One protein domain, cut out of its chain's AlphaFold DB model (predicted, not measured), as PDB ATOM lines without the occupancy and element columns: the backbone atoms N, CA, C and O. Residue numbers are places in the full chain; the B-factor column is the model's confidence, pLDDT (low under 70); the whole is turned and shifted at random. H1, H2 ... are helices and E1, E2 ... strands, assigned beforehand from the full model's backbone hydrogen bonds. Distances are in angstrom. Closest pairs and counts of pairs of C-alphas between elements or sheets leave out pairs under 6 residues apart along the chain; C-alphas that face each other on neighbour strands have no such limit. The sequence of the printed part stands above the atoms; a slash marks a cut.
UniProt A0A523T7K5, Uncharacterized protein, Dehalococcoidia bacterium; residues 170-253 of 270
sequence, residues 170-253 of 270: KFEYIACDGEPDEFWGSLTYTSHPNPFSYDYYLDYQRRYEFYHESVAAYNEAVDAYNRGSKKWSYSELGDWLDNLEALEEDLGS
ATOM      1  N   LYS A 170      14.032  -6.554 -23.436       94.19
ATOM      2  CA  LYS A 170      14.032  -6.475 -24.900       94.19
ATOM      3  C   LYS A 170      12.610  -6.365 -25.457       94.19
ATOM      4  O   LYS A 170      11.671  -6.966 -24.944       94.19
ATOM      5  N   PHE A 171      12.456  -5.608 -26.542       93.19
ATOM      6  CA  PHE A 171      11.192  -5.538 -27.295       93.19
ATOM      7  C   PHE A 171      11.072  -6.647 -28.349       93.19
ATOM      8  O   PHE A 171       9.959  -7.043 -28.693       93.19
ATOM      9  N   GLU A 172      12.208  -7.149 -28.828       96.25
ATOM     10  CA  GLU A 172      12.344  -8.313 -29.699       96.25
ATOM     11  C   GLU A 172      13.421  -9.214 -29.090       96.25
ATOM     12  O   GLU A 172      14.472  -8.705 -28.706       96.25
ATOM     13  N   TYR A 173      13.130 -10.504 -28.937       96.31
ATOM     14  CA  TYR A 173      13.981 -11.460 -28.224       96.31
ATOM     15  C   TYR A 173      13.859 -12.871 -28.802       96.31
ATOM     16  O   TYR A 173      12.916 -13.171 -29.542       96.31
ATOM     17  N   ILE A 174      14.806 -13.745 -28.457       97.06
ATOM     18  CA  ILE A 174      14.842 -15.140 -28.926       97.06
ATOM     19  C   ILE A 174      13.652 -15.925 -28.344       97.06
ATOM     20  O   ILE A 174      13.424 -15.913 -27.135       97.06
ATOM     21  N   ALA A 175      12.876 -16.608 -29.191       93.50
ATOM     22  CA  ALA A 175      11.583 -17.190 -28.806       93.50
ATOM     23  C   ALA A 175      11.672 -18.456 -27.929       93.50
ATOM     24  O   ALA A 175      10.691 -18.780 -27.262       93.50
ATOM     25  N   CYS A 176      12.818 -19.148 -27.917       93.94
ATOM     26  CA  CYS A 176      13.065 -20.384 -27.154       93.94
ATOM     27  C   CYS A 176      11.919 -21.417 -27.252       93.94
ATOM     28  O   CYS A 176      11.497 -21.986 -26.248       93.94
ATOM     29  N   ASP A 177      11.382 -21.628 -28.457       87.75
ATOM     30  CA  ASP A 177      10.232 -22.500 -28.740       87.75
ATOM     31  C   ASP A 177      10.614 -23.929 -29.174       87.75
ATOM     32  O   ASP A 177       9.732 -24.761 -29.399       87.75
ATOM     33  N   GLY A 178      11.915 -24.208 -29.300       88.75
ATOM     34  CA  GLY A 178      12.470 -25.521 -29.639       88.75
ATOM     35  C   GLY A 178      12.763 -26.409 -28.427       88.75
ATOM     36  O   GLY A 178      12.384 -26.103 -27.301       88.75
ATOM     37  N   GLU A 179      13.467 -27.517 -28.668       94.56
ATOM     38  CA  GLU A 179      13.978 -28.390 -27.606       94.56
ATOM     39  C   GLU A 179      15.372 -27.912 -27.159       94.56
ATOM     40  O   GLU A 179      16.217 -27.634 -28.020       94.56
ATOM     41  N   PRO A 180      15.657 -27.845 -25.845       96.25
ATOM     42  CA  PRO A 180      16.967 -27.425 -25.350       96.25
ATOM     43  C   PRO A 180      18.131 -28.262 -25.896       96.25
ATOM     44  O   PRO A 180      19.213 -27.724 -26.113       96.25
ATOM     45  N   ASP A 181      17.926 -29.562 -26.155       95.50
ATOM     46  CA  ASP A 181      18.952 -30.471 -26.688       95.50
ATOM     47  C   ASP A 181      19.099 -30.443 -28.224       95.50
ATOM     48  O   ASP A 181      19.908 -31.186 -28.800       95.50
ATOM     49  N   GLU A 182      18.355 -29.549 -28.880       93.50
ATOM     50  CA  GLU A 182      18.425 -29.259 -30.310       93.50
ATOM     51  C   GLU A 182      18.595 -27.754 -30.598       93.50
ATOM     52  O   GLU A 182      18.298 -27.280 -31.698       93.50
ATOM     53  N   PHE A 183      19.127 -26.982 -29.640       96.75
ATOM     54  CA  PHE A 183      19.300 -25.526 -29.749       96.75
ATOM     55  C   PHE A 183      20.483 -25.086 -30.644       96.75
ATOM     56  O   PHE A 183      21.206 -24.138 -30.360       96.75
ATOM     57  N   TRP A 184      20.661 -25.761 -31.775       95.44
ATOM     58  CA  TRP A 184      21.634 -25.468 -32.836       95.44
ATOM     59  C   TRP A 184      20.961 -25.106 -34.172       95.44
ATOM     60  O   TRP A 184      21.628 -24.845 -35.170       95.44
ATOM     61  N   GLY A 185      19.624 -25.105 -34.212       93.00
ATOM     62  CA  GLY A 185      18.850 -24.641 -35.362       93.00
ATOM     63  C   GLY A 185      18.899 -23.120 -35.552       93.00
ATOM     64  O   GLY A 185      19.475 -22.381 -34.758       93.00
ATOM     65  N   SER A 186      18.258 -22.630 -36.616       94.50
ATOM     66  CA  SER A 186      18.130 -21.186 -36.847       94.50
ATOM     67  C   SER A 186      17.321 -20.513 -35.737       94.50
ATOM     68  O   SER A 186      16.201 -20.939 -35.456       94.50
ATOM     69  N   LEU A 187      17.861 -19.433 -35.169       96.00
ATOM     70  CA  LEU A 187      17.172 -18.649 -34.147       96.00
ATOM     71  C   LEU A 187      15.891 -18.012 -34.690       96.00
ATOM     72  O   LEU A 187      15.860 -17.404 -35.764       96.00
ATOM     73  N   THR A 188      14.839 -18.128 -33.894       96.25
ATOM     74  CA  THR A 188      13.557 -17.461 -34.085       96.25
ATOM     75  C   THR A 188      13.452 -16.298 -33.105       96.25
ATOM     76  O   THR A 188      13.828 -16.409 -31.938       96.25
ATOM     77  N   TYR A 189      12.930 -15.171 -33.584       96.75
ATOM     78  CA  TYR A 189      12.705 -13.977 -32.771       96.75
ATOM     79  C   TYR A 189      11.214 -13.705 -32.649       96.75
ATOM     80  O   TYR A 189      10.437 -13.924 -33.582       96.75
ATOM     81  N   THR A 190      10.818 -13.219 -31.482       96.25
ATOM     82  CA  THR A 190       9.447 -12.833 -31.167       96.25
ATOM     83  C   THR A 190       9.439 -11.512 -30.407       96.25
ATOM     84  O   THR A 190      10.483 -10.967 -30.061       96.25
ATOM     85  N   SER A 191       8.250 -10.970 -30.164       95.38
ATOM     86  CA  SER A 191       8.066  -9.705 -29.452       95.38
ATOM     87  C   SER A 191       6.972  -9.829 -28.404       95.38
ATOM     88  O   SER A 191       6.027 -10.605 -28.570       95.38
ATOM     89  N   HIS A 192       7.067  -9.014 -27.355       92.62
ATOM     90  CA  HIS A 192       6.018  -8.886 -26.350       92.62
ATOM     91  C   HIS A 192       5.356  -7.508 -26.457       92.62
ATOM     92  O   HIS A 192       6.060  -6.503 -26.571       92.62
ATOM     93  N   PRO A 193       4.014  -7.404 -26.379       89.94
ATOM     94  CA  PRO A 193       3.322  -6.116 -26.489       89.94
ATOM     95  C   PRO A 193       3.722  -5.117 -25.395       89.94
ATOM     96  O   PRO A 193       3.599  -3.907 -25.584       89.94
ATOM     97  N   ASN A 194       4.179  -5.614 -24.246       92.88
ATOM     98  CA  ASN A 194       4.652  -4.797 -23.140       92.88
ATOM     99  C   ASN A 194       5.796  -5.512 -22.402       92.88
ATOM    100  O   ASN A 194       5.518  -6.445 -21.658       92.88
ATOM    101  N   PRO A 195       7.064  -5.112 -22.555       94.94
ATOM    102  CA  PRO A 195       8.162  -5.761 -21.842       94.94
ATOM    103  C   PRO A 195       8.219  -5.393 -20.347       94.94
ATOM    104  O   PRO A 195       9.120  -5.827 -19.650       94.94
ATOM    105  N   PHE A 196       7.262  -4.613 -19.828       96.44
ATOM    106  CA  PHE A 196       7.155  -4.253 -18.406       96.44
ATOM    107  C   PHE A 196       6.017  -4.987 -17.686       96.44
ATOM    108  O   PHE A 196       5.732  -4.720 -16.519       96.44
ATOM    109  N   SER A 197       5.310  -5.886 -18.374       95.69
ATOM    110  CA  SER A 197       4.216  -6.647 -17.779       95.69
ATOM    111  C   SER A 197       4.698  -7.955 -17.148       95.69
ATOM    112  O   SER A 197       5.751  -8.499 -17.460       95.69
ATOM    113  N   TYR A 198       3.910  -8.474 -16.206       95.00
ATOM    114  CA  TYR A 198       4.307  -9.654 -15.435       95.00
ATOM    115  C   TYR A 198       4.378 -10.942 -16.275       95.00
ATOM    116  O   TYR A 198       5.142 -11.844 -15.963       95.00
ATOM    117  N   ASP A 199       3.569 -11.056 -17.324       95.31
ATOM    118  CA  ASP A 199       3.628 -12.153 -18.297       95.31
ATOM    119  C   ASP A 199       4.928 -12.152 -19.113       95.31
ATOM    120  O   ASP A 199       5.481 -13.232 -19.312       95.31
ATOM    121  N   TYR A 200       5.467 -10.979 -19.477       95.81
ATOM    122  CA  TYR A 200       6.818 -10.875 -20.048       95.81
ATOM    123  C   TYR A 200       7.866 -11.426 -19.081       95.81
ATOM    124  O   TYR A 200       8.738 -12.189 -19.479       95.81
ATOM    125  N   TYR A 201       7.752 -11.112 -17.789       95.00
ATOM    126  CA  TYR A 201       8.651 -11.669 -16.781       95.00
ATOM    127  C   TYR A 201       8.550 -13.195 -16.659       95.00
ATOM    128  O   TYR A 201       9.574 -13.869 -16.601       95.00
ATOM    129  N   LEU A 202       7.341 -13.764 -16.691       94.06
ATOM    130  CA  LEU A 202       7.174 -15.222 -16.717       94.06
ATOM    131  C   LEU A 202       7.773 -15.852 -17.982       94.06
ATOM    132  O   LEU A 202       8.239 -16.986 -17.943       94.06
ATOM    133  N   ASP A 203       7.716 -15.150 -19.113       94.75
ATOM    134  CA  ASP A 203       8.349 -15.581 -20.359       94.75
ATOM    135  C   ASP A 203       9.876 -15.526 -20.272       94.75
ATOM    136  O   ASP A 203      10.538 -16.515 -20.567       94.75
ATOM    137  N   TYR A 204      10.431 -14.434 -19.750       94.75
ATOM    138  CA  TYR A 204      11.855 -14.316 -19.449       94.75
ATOM    139  C   TYR A 204      12.351 -15.448 -18.538       94.75
ATOM    140  O   TYR A 204      13.388 -16.041 -18.818       94.75
ATOM    141  N   GLN A 205      11.600 -15.806 -17.488       93.31
ATOM    142  CA  GLN A 205      11.954 -16.933 -16.617       93.31
ATOM    143  C   GLN A 205      12.031 -18.259 -17.386       93.31
ATOM    144  O   GLN A 205      12.989 -19.004 -17.200       93.31
ATOM    145  N   ARG A 206      11.081 -18.530 -18.292       94.31
ATOM    146  CA  ARG A 206      11.135 -19.728 -19.146       94.31
ATOM    147  C   ARG A 206      12.345 -19.717 -20.074       94.31
ATOM    148  O   ARG A 206      12.988 -20.744 -20.235       94.31
ATOM    149  N   ARG A 207      12.680 -18.565 -20.663       95.38
ATOM    150  CA  ARG A 207      13.867 -18.421 -21.526       95.38
ATOM    151  C   ARG A 207      15.166 -18.616 -20.746       95.38
ATOM    152  O   ARG A 207      16.097 -19.233 -21.252       95.38
ATOM    153  N   TYR A 208      15.208 -18.146 -19.502       93.94
ATOM    154  CA  TYR A 208      16.322 -18.376 -18.590       93.94
ATOM    155  C   TYR A 208      16.473 -19.862 -18.229       93.94
ATOM    156  O   TYR A 208      17.578 -20.395 -18.272       93.94
ATOM    157  N   GLU A 209      15.374 -20.555 -17.914       94.19
ATOM    158  CA  GLU A 209      15.376 -22.009 -17.685       94.19
ATOM    159  C   GLU A 209      15.845 -22.767 -18.936       94.19
ATOM    160  O   GLU A 209      16.758 -23.588 -18.847       94.19
ATOM    161  N   PHE A 210      15.314 -22.406 -20.106       96.94
ATOM    162  CA  PHE A 210      15.712 -22.963 -21.397       96.94
ATOM    163  C   PHE A 210      17.214 -22.803 -21.666       96.94
ATOM    164  O   PHE A 210      17.856 -23.742 -22.133       96.94
ATOM    165  N   TYR A 211      17.797 -21.641 -21.348       96.56
ATOM    166  CA  TYR A 211      19.238 -21.413 -21.469       96.56
ATOM    167  C   TYR A 211      20.037 -22.417 -20.631       96.56
ATOM    168  O   TYR A 211      20.922 -23.086 -21.159       96.56
ATOM    169  N   HIS A 212      19.697 -22.593 -19.350       95.81
ATOM    170  CA  HIS A 212      20.404 -23.537 -18.472       95.81
ATOM    171  C   HIS A 212      20.258 -24.989 -18.917       95.81
ATOM    172  O   HIS A 212      21.233 -25.744 -18.891       95.81
ATOM    173  N   GLU A 213      19.063 -25.382 -19.352       97.75
ATOM    174  CA  GLU A 213      18.816 -26.713 -19.910       97.75
ATOM    175  C   GLU A 213      19.625 -26.935 -21.194       97.75
ATOM    176  O   GLU A 213      20.254 -27.983 -21.354       97.75
ATOM    177  N   SER A 214      19.696 -25.922 -22.060       98.00
ATOM    178  CA  SER A 214      20.461 -25.967 -23.309       98.00
ATOM    179  C   SER A 214      21.966 -26.031 -23.053       98.00
ATOM    180  O   SER A 214      22.662 -26.800 -23.709       98.00
ATOM    181  N   VAL A 215      22.484 -25.288 -22.066       98.25
ATOM    182  CA  VAL A 215      23.891 -25.363 -21.638       98.25
ATOM    183  C   VAL A 215      24.216 -26.759 -21.102       98.25
ATOM    184  O   VAL A 215      25.257 -27.328 -21.440       98.25
ATOM    185  N   ALA A 216      23.345 -27.337 -20.272       98.50
ATOM    186  CA  ALA A 216      23.537 -28.687 -19.750       98.50
ATOM    187  C   ALA A 216      23.554 -29.727 -20.883       98.50
ATOM    188  O   ALA A 216      24.486 -30.532 -20.967       98.50
ATOM    189  N   ALA A 217      22.581 -29.662 -21.795       98.31
ATOM    190  CA  ALA A 217      22.484 -30.558 -22.941       98.31
ATOM    191  C   ALA A 217      23.669 -30.406 -23.911       98.31
ATOM    192  O   ALA A 217      24.230 -31.410 -24.355       98.31
ATOM    193  N   TYR A 218      24.115 -29.175 -24.176       98.50
ATOM    194  CA  TYR A 218      25.312 -28.898 -24.969       98.50
ATOM    195  C   TYR A 218      26.557 -29.538 -24.347       98.50
ATOM    196  O   TYR A 218      27.303 -30.245 -25.029       98.50
ATOM    197  N   ASN A 219      26.759 -29.357 -23.039       98.56
ATOM    198  CA  ASN A 219      27.891 -29.952 -22.331       98.56
ATOM    199  C   ASN A 219      27.879 -31.483 -22.440       98.56
ATOM    200  O   ASN A 219      28.911 -32.080 -22.748       98.56
ATOM    201  N   GLU A 220      26.720 -32.126 -22.264       98.31
ATOM    202  CA  GLU A 220      26.568 -33.573 -22.457       98.31
ATOM    203  C   GLU A 220      26.843 -34.015 -23.905       98.31
ATOM    204  O   GLU A 220      27.484 -35.053 -24.131       98.31
ATOM    205  N   ALA A 221      26.392 -33.233 -24.889       98.06
ATOM    206  CA  ALA A 221      26.595 -33.496 -26.309       98.06
ATOM    207  C   ALA A 221      28.078 -33.407 -26.701       98.06
ATOM    208  O   ALA A 221      28.595 -34.323 -27.353       98.06
ATOM    209  N   VAL A 222      28.789 -32.372 -26.242       98.31
ATOM    210  CA  VAL A 222      30.243 -32.210 -26.416       98.31
ATOM    211  C   VAL A 222      30.991 -33.386 -25.794       98.31
ATOM    212  O   VAL A 222      31.864 -33.989 -26.422       98.31
ATOM    213  N   ASP A 223      30.611 -33.776 -24.583       98.44
ATOM    214  CA  ASP A 223      31.177 -34.919 -23.878       98.44
ATOM    215  C   ASP A 223      30.995 -36.234 -24.648       98.44
ATOM    216  O   ASP A 223      31.924 -37.037 -24.793       98.44
ATOM    217  N   ALA A 224      29.791 -36.472 -25.169       98.06
ATOM    218  CA  ALA A 224      29.483 -37.646 -25.973       98.06
ATOM    219  C   ALA A 224      30.242 -37.638 -27.308       98.06
ATOM    220  O   ALA A 224      30.755 -38.682 -27.727       98.06
ATOM    221  N   TYR A 225      30.343 -36.481 -27.966       97.94
ATOM    222  CA  TYR A 225      31.119 -36.293 -29.190       97.94
ATOM    223  C   TYR A 225      32.603 -36.602 -28.959       97.94
ATOM    224  O   TYR A 225      33.196 -37.388 -29.702       97.94
ATOM    225  N   ASN A 226      33.176 -36.096 -27.862       97.81
ATOM    226  CA  ASN A 226      34.554 -36.371 -27.449       97.81
ATOM    227  C   ASN A 226      34.799 -37.859 -27.145       97.81
ATOM    228  O   ASN A 226      35.898 -38.368 -27.368       97.81
ATOM    229  N   ARG A 227      33.767 -38.594 -26.706       98.12
ATOM    230  CA  ARG A 227      33.790 -40.062 -26.539       98.12
ATOM    231  C   ARG A 227      33.550 -40.846 -27.839       98.12
ATOM    232  O   ARG A 227      33.530 -42.076 -27.810       98.12
ATOM    233  N   GLY A 228      33.398 -40.170 -28.977       97.81
ATOM    234  CA  GLY A 228      33.278 -40.781 -30.302       97.81
ATOM    235  C   GLY A 228      31.850 -40.927 -30.832       97.81
ATOM    236  O   GLY A 228      31.668 -41.557 -31.877       97.81
ATOM    237  N   SER A 229      30.845 -40.353 -30.158       97.19
ATOM    238  CA  SER A 229      29.481 -40.279 -30.693       97.19
ATOM    239  C   SER A 229      29.455 -39.573 -32.052       97.19
ATOM    240  O   SER A 229      30.245 -38.668 -32.322       97.19
ATOM    241  N   LYS A 230      28.528 -39.994 -32.916       96.44
ATOM    242  CA  LYS A 230      28.239 -39.377 -34.222       96.44
ATOM    243  C   LYS A 230      26.818 -38.818 -34.301       96.44
ATOM    244  O   LYS A 230      26.349 -38.552 -35.400       96.44
ATOM    245  N   LYS A 231      26.136 -38.684 -33.154       96.38
ATOM    246  CA  LYS A 231      24.790 -38.094 -33.084       96.38
ATOM    247  C   LYS A 231      24.799 -36.628 -33.540       96.38
ATOM    248  O   LYS A 231      23.865 -36.237 -34.220       96.38
ATOM    249  N   TRP A 232      25.862 -35.887 -33.224       95.75
ATOM    250  CA  TRP A 232      26.061 -34.495 -33.635       95.75
ATOM    251  C   TRP A 232      27.351 -34.350 -34.444       95.75
ATOM    252  O   TRP A 232      28.344 -35.051 -34.209       95.75
ATOM    253  N   SER A 233      27.337 -33.436 -35.401       96.56
ATOM    254  CA  SER A 233      28.496 -32.970 -36.148       96.56
ATOM    255  C   SER A 233      29.211 -31.839 -35.404       96.56
ATOM    256  O   SER A 233      28.650 -31.181 -34.533       96.56
ATOM    257  N   TYR A 234      30.470 -31.586 -35.769       96.44
ATOM    258  CA  TYR A 234      31.222 -30.454 -35.218       96.44
ATOM    259  C   TYR A 234      30.577 -29.100 -35.558       96.44
ATOM    260  O   TYR A 234      30.656 -28.186 -34.750       96.44
ATOM    261  N   SER A 235      29.934 -28.991 -36.729       97.38
ATOM    262  CA  SER A 235      29.213 -27.776 -37.128       97.38
ATOM    263  C   SER A 235      28.013 -27.537 -36.225       97.38
ATOM    264  O   SER A 235      27.908 -26.457 -35.676       97.38
ATOM    265  N   GLU A 236      27.182 -28.559 -35.993       97.31
ATOM    266  CA  GLU A 236      26.000 -28.432 -35.126       97.31
ATOM    267  C   GLU A 236      26.388 -28.062 -33.689       97.31
ATOM    268  O   GLU A 236      25.714 -27.257 -33.065       97.31
ATOM    269  N   LEU A 237      27.496 -28.599 -33.160       98.12
ATOM    270  CA  LEU A 237      28.007 -28.174 -31.850       98.12
ATOM    271  C   LEU A 237      28.500 -26.716 -31.861       98.12
ATOM    272  O   LEU A 237      28.342 -26.025 -30.863       98.12
ATOM    273  N   GLY A 238      29.088 -26.252 -32.966       98.31
ATOM    274  CA  GLY A 238      29.469 -24.848 -33.137       98.31
ATOM    275  C   GLY A 238      28.250 -23.927 -33.182       98.31
ATOM    276  O   GLY A 238      28.177 -22.991 -32.396       98.31
ATOM    277  N   ASP A 239      27.262 -24.258 -34.015       98.25
ATOM    278  CA  ASP A 239      26.012 -23.501 -34.143       98.25
ATOM    279  C   ASP A 239      25.246 -23.454 -32.804       98.25
ATOM    280  O   ASP A 239      24.648 -22.441 -32.450       98.25
ATOM    281  N   TRP A 240      25.304 -24.534 -32.012       98.31
ATOM    282  CA  TRP A 240      24.745 -24.555 -30.659       98.31
ATOM    283  C   TRP A 240      25.440 -23.556 -29.731       98.31
ATOM    284  O   TRP A 240      24.774 -22.813 -29.017       98.31
ATOM    285  N   LEU A 241      26.775 -23.539 -29.726       98.50
ATOM    286  CA  LEU A 241      27.534 -22.613 -28.891       98.50
ATOM    287  C   LEU A 241      27.222 -21.159 -29.267       98.50
ATOM    288  O   LEU A 241      26.934 -20.365 -28.377       98.50
ATOM    289  N   ASP A 242      27.182 -20.847 -30.563       98.38
ATOM    290  CA  ASP A 242      26.831 -19.514 -31.065       98.38
ATOM    291  C   ASP A 242      25.418 -19.098 -30.605       98.38
ATOM    292  O   ASP A 242      25.197 -17.967 -30.165       98.38
ATOM    293  N   ASN A 243      24.452 -20.024 -30.643       98.19
ATOM    294  CA  ASN A 243      23.097 -19.782 -30.149       98.19
ATOM    295  C   ASN A 243      23.047 -19.566 -28.627       98.19
ATOM    296  O   ASN A 243      22.271 -18.732 -28.156       98.19
ATOM    297  N   LEU A 244      23.850 -20.302 -27.850       97.88
ATOM    298  CA  LEU A 244      23.960 -20.112 -26.400       97.88
ATOM    299  C   LEU A 244      24.536 -18.736 -26.059       97.88
ATOM    300  O   LEU A 244      23.974 -18.055 -25.206       97.88
ATOM    301  N   GLU A 245      25.596 -18.309 -26.747       97.56
ATOM    302  CA  GLU A 245      26.190 -16.976 -26.576       97.56
ATOM    303  C   GLU A 245      25.183 -15.869 -26.932       97.56
ATOM    304  O   GLU A 245      25.025 -14.900 -26.188       97.56
ATOM    305  N   ALA A 246      24.424 -16.044 -28.021       97.12
ATOM    306  CA  ALA A 246      23.369 -15.109 -28.407       97.12
ATOM    307  C   ALA A 246      22.230 -15.039 -27.373       97.12
ATOM    308  O   ALA A 246      21.719 -13.954 -27.091       97.12
ATOM    309  N   LEU A 247      21.822 -16.177 -26.798       96.69
ATOM    310  CA  LEU A 247      20.788 -16.213 -25.761       96.69
ATOM    311  C   LEU A 247      21.277 -15.630 -24.430       96.69
ATOM    312  O   LEU A 247      20.500 -14.973 -23.742       96.69
ATOM    313  N   GLU A 248      22.549 -15.813 -24.083       95.19
ATOM    314  CA  GLU A 248      23.161 -15.159 -22.924       95.19
ATOM    315  C   GLU A 248      23.133 -13.626 -23.069       95.19
ATOM    316  O   GLU A 248      22.707 -12.929 -22.148       95.19
ATOM    317  N   GLU A 249      23.489 -13.091 -24.243       94.69
ATOM    318  CA  GLU A 249      23.400 -11.651 -24.530       94.69
ATOM    319  C   GLU A 249      21.946 -11.135 -24.532       94.69
ATOM    320  O   GLU A 249      21.660 -10.029 -24.053       94.69
ATOM    321  N   ASP A 250      21.009 -11.926 -25.059       94.94
ATOM    322  CA  ASP A 250      19.585 -11.586 -25.095       94.94
ATOM    323  C   ASP A 250      18.975 -11.484 -23.687       94.94
ATOM    324  O   ASP A 250      18.225 -10.545 -23.404       94.94
ATOM    325  N   LEU A 251      19.340 -12.407 -22.790       94.06
ATOM    326  CA  LEU A 251      18.906 -12.411 -21.390       94.06
ATOM    327  C   LEU A 251      19.534 -11.265 -20.572       94.06
ATOM    328  O   LEU A 251      18.948 -10.843 -19.573       94.06
ATOM    329  N   GLY A 252      20.660 -10.706 -21.023       91.81
ATOM    330  CA  GLY A 252      21.350  -9.591 -20.373       91.81
ATOM    331  C   GLY A 252      22.166 -10.011 -19.148       91.81
ATOM    332  O   GLY A 252      22.367 -11.195 -18.869       91.81
ATOM    333  N   SER A 253      22.671  -9.025 -18.405       82.69
ATOM    334  CA  SER A 253      23.499  -9.265 -17.218       82.69
ATOM    335  C   SER A 253      22.820 -10.197 -16.194       82.69
ATOM    336  O   SER A 253      21.621 -10.131 -15.943       82.69
TER     337      SER A 253
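This is residues 170 to 253 of the 270 residues of an uncharacterized protein of Dehalococcoidia bacterium (UniProt A0A523T7K5). A long helical hairpin, with H1 running nearly the whole length and the shorter H2 folded back beside it, has a small strand hairpin, E1 and E2, next to the last part of H2. Between the two strands runs a long stretch with no named element, residues 175 to 188, whose C-alphas lie 5 to 11 A from the mean of all C-alphas. The printed part has 84 residues, with two named strands and then two named helices along the chain; the two-stranded sheet, order E1 - E2, is antiparallel, and the class is mostly helix. The whole is only just compact, close to loose, with a radius of gyration of the C-alphas of 14.0 A and spans of 47 by 21 by 18 A, a rod.

E1 is residues 172 to 174, beginning at C-alpha 172 (12.344, -8.313, -29.699), and E2 is residues 189 to 191. H1, residues 198 to 226, is 42.1 A long and begins at C-alpha 198 (4.307, -9.654, -15.435). H2, residues 234 to 251, is 25.9 A long and ends at C-alpha 251 (18.906, -12.411, -21.390).

E1 and E2 form an antiparallel hairpin at 137 degrees; N 173 and O 190 are within hydrogen-bond range at 2.9 A, as are N 190 and O 173 at 2.9 A. The closest C-alphas of E1 and H2 are those of Tyr 173 and Asp 250, 6.4 A apart. H2 is apart from E2. E1 and H1 are only just apart, at 8.2 A. H1 and H2, a helical hairpin, touch at Tyr 211 and Leu 247, their closest C-alphas, 6.9 A apart; they run opposite ways at a shallow tilt of 26 degrees. In H1 and H2 every O i to N i+4 pair is within hydrogen-bond range.

The C-alphas farthest apart, of Ser 197 and Gly 228, are 46.5 A apart. The printed part has no cut. The link from E1 to E2, 14 residues, is long; the other two are short. Mean pLDDT of the printed part is 95.8, and no printed residue is under 70.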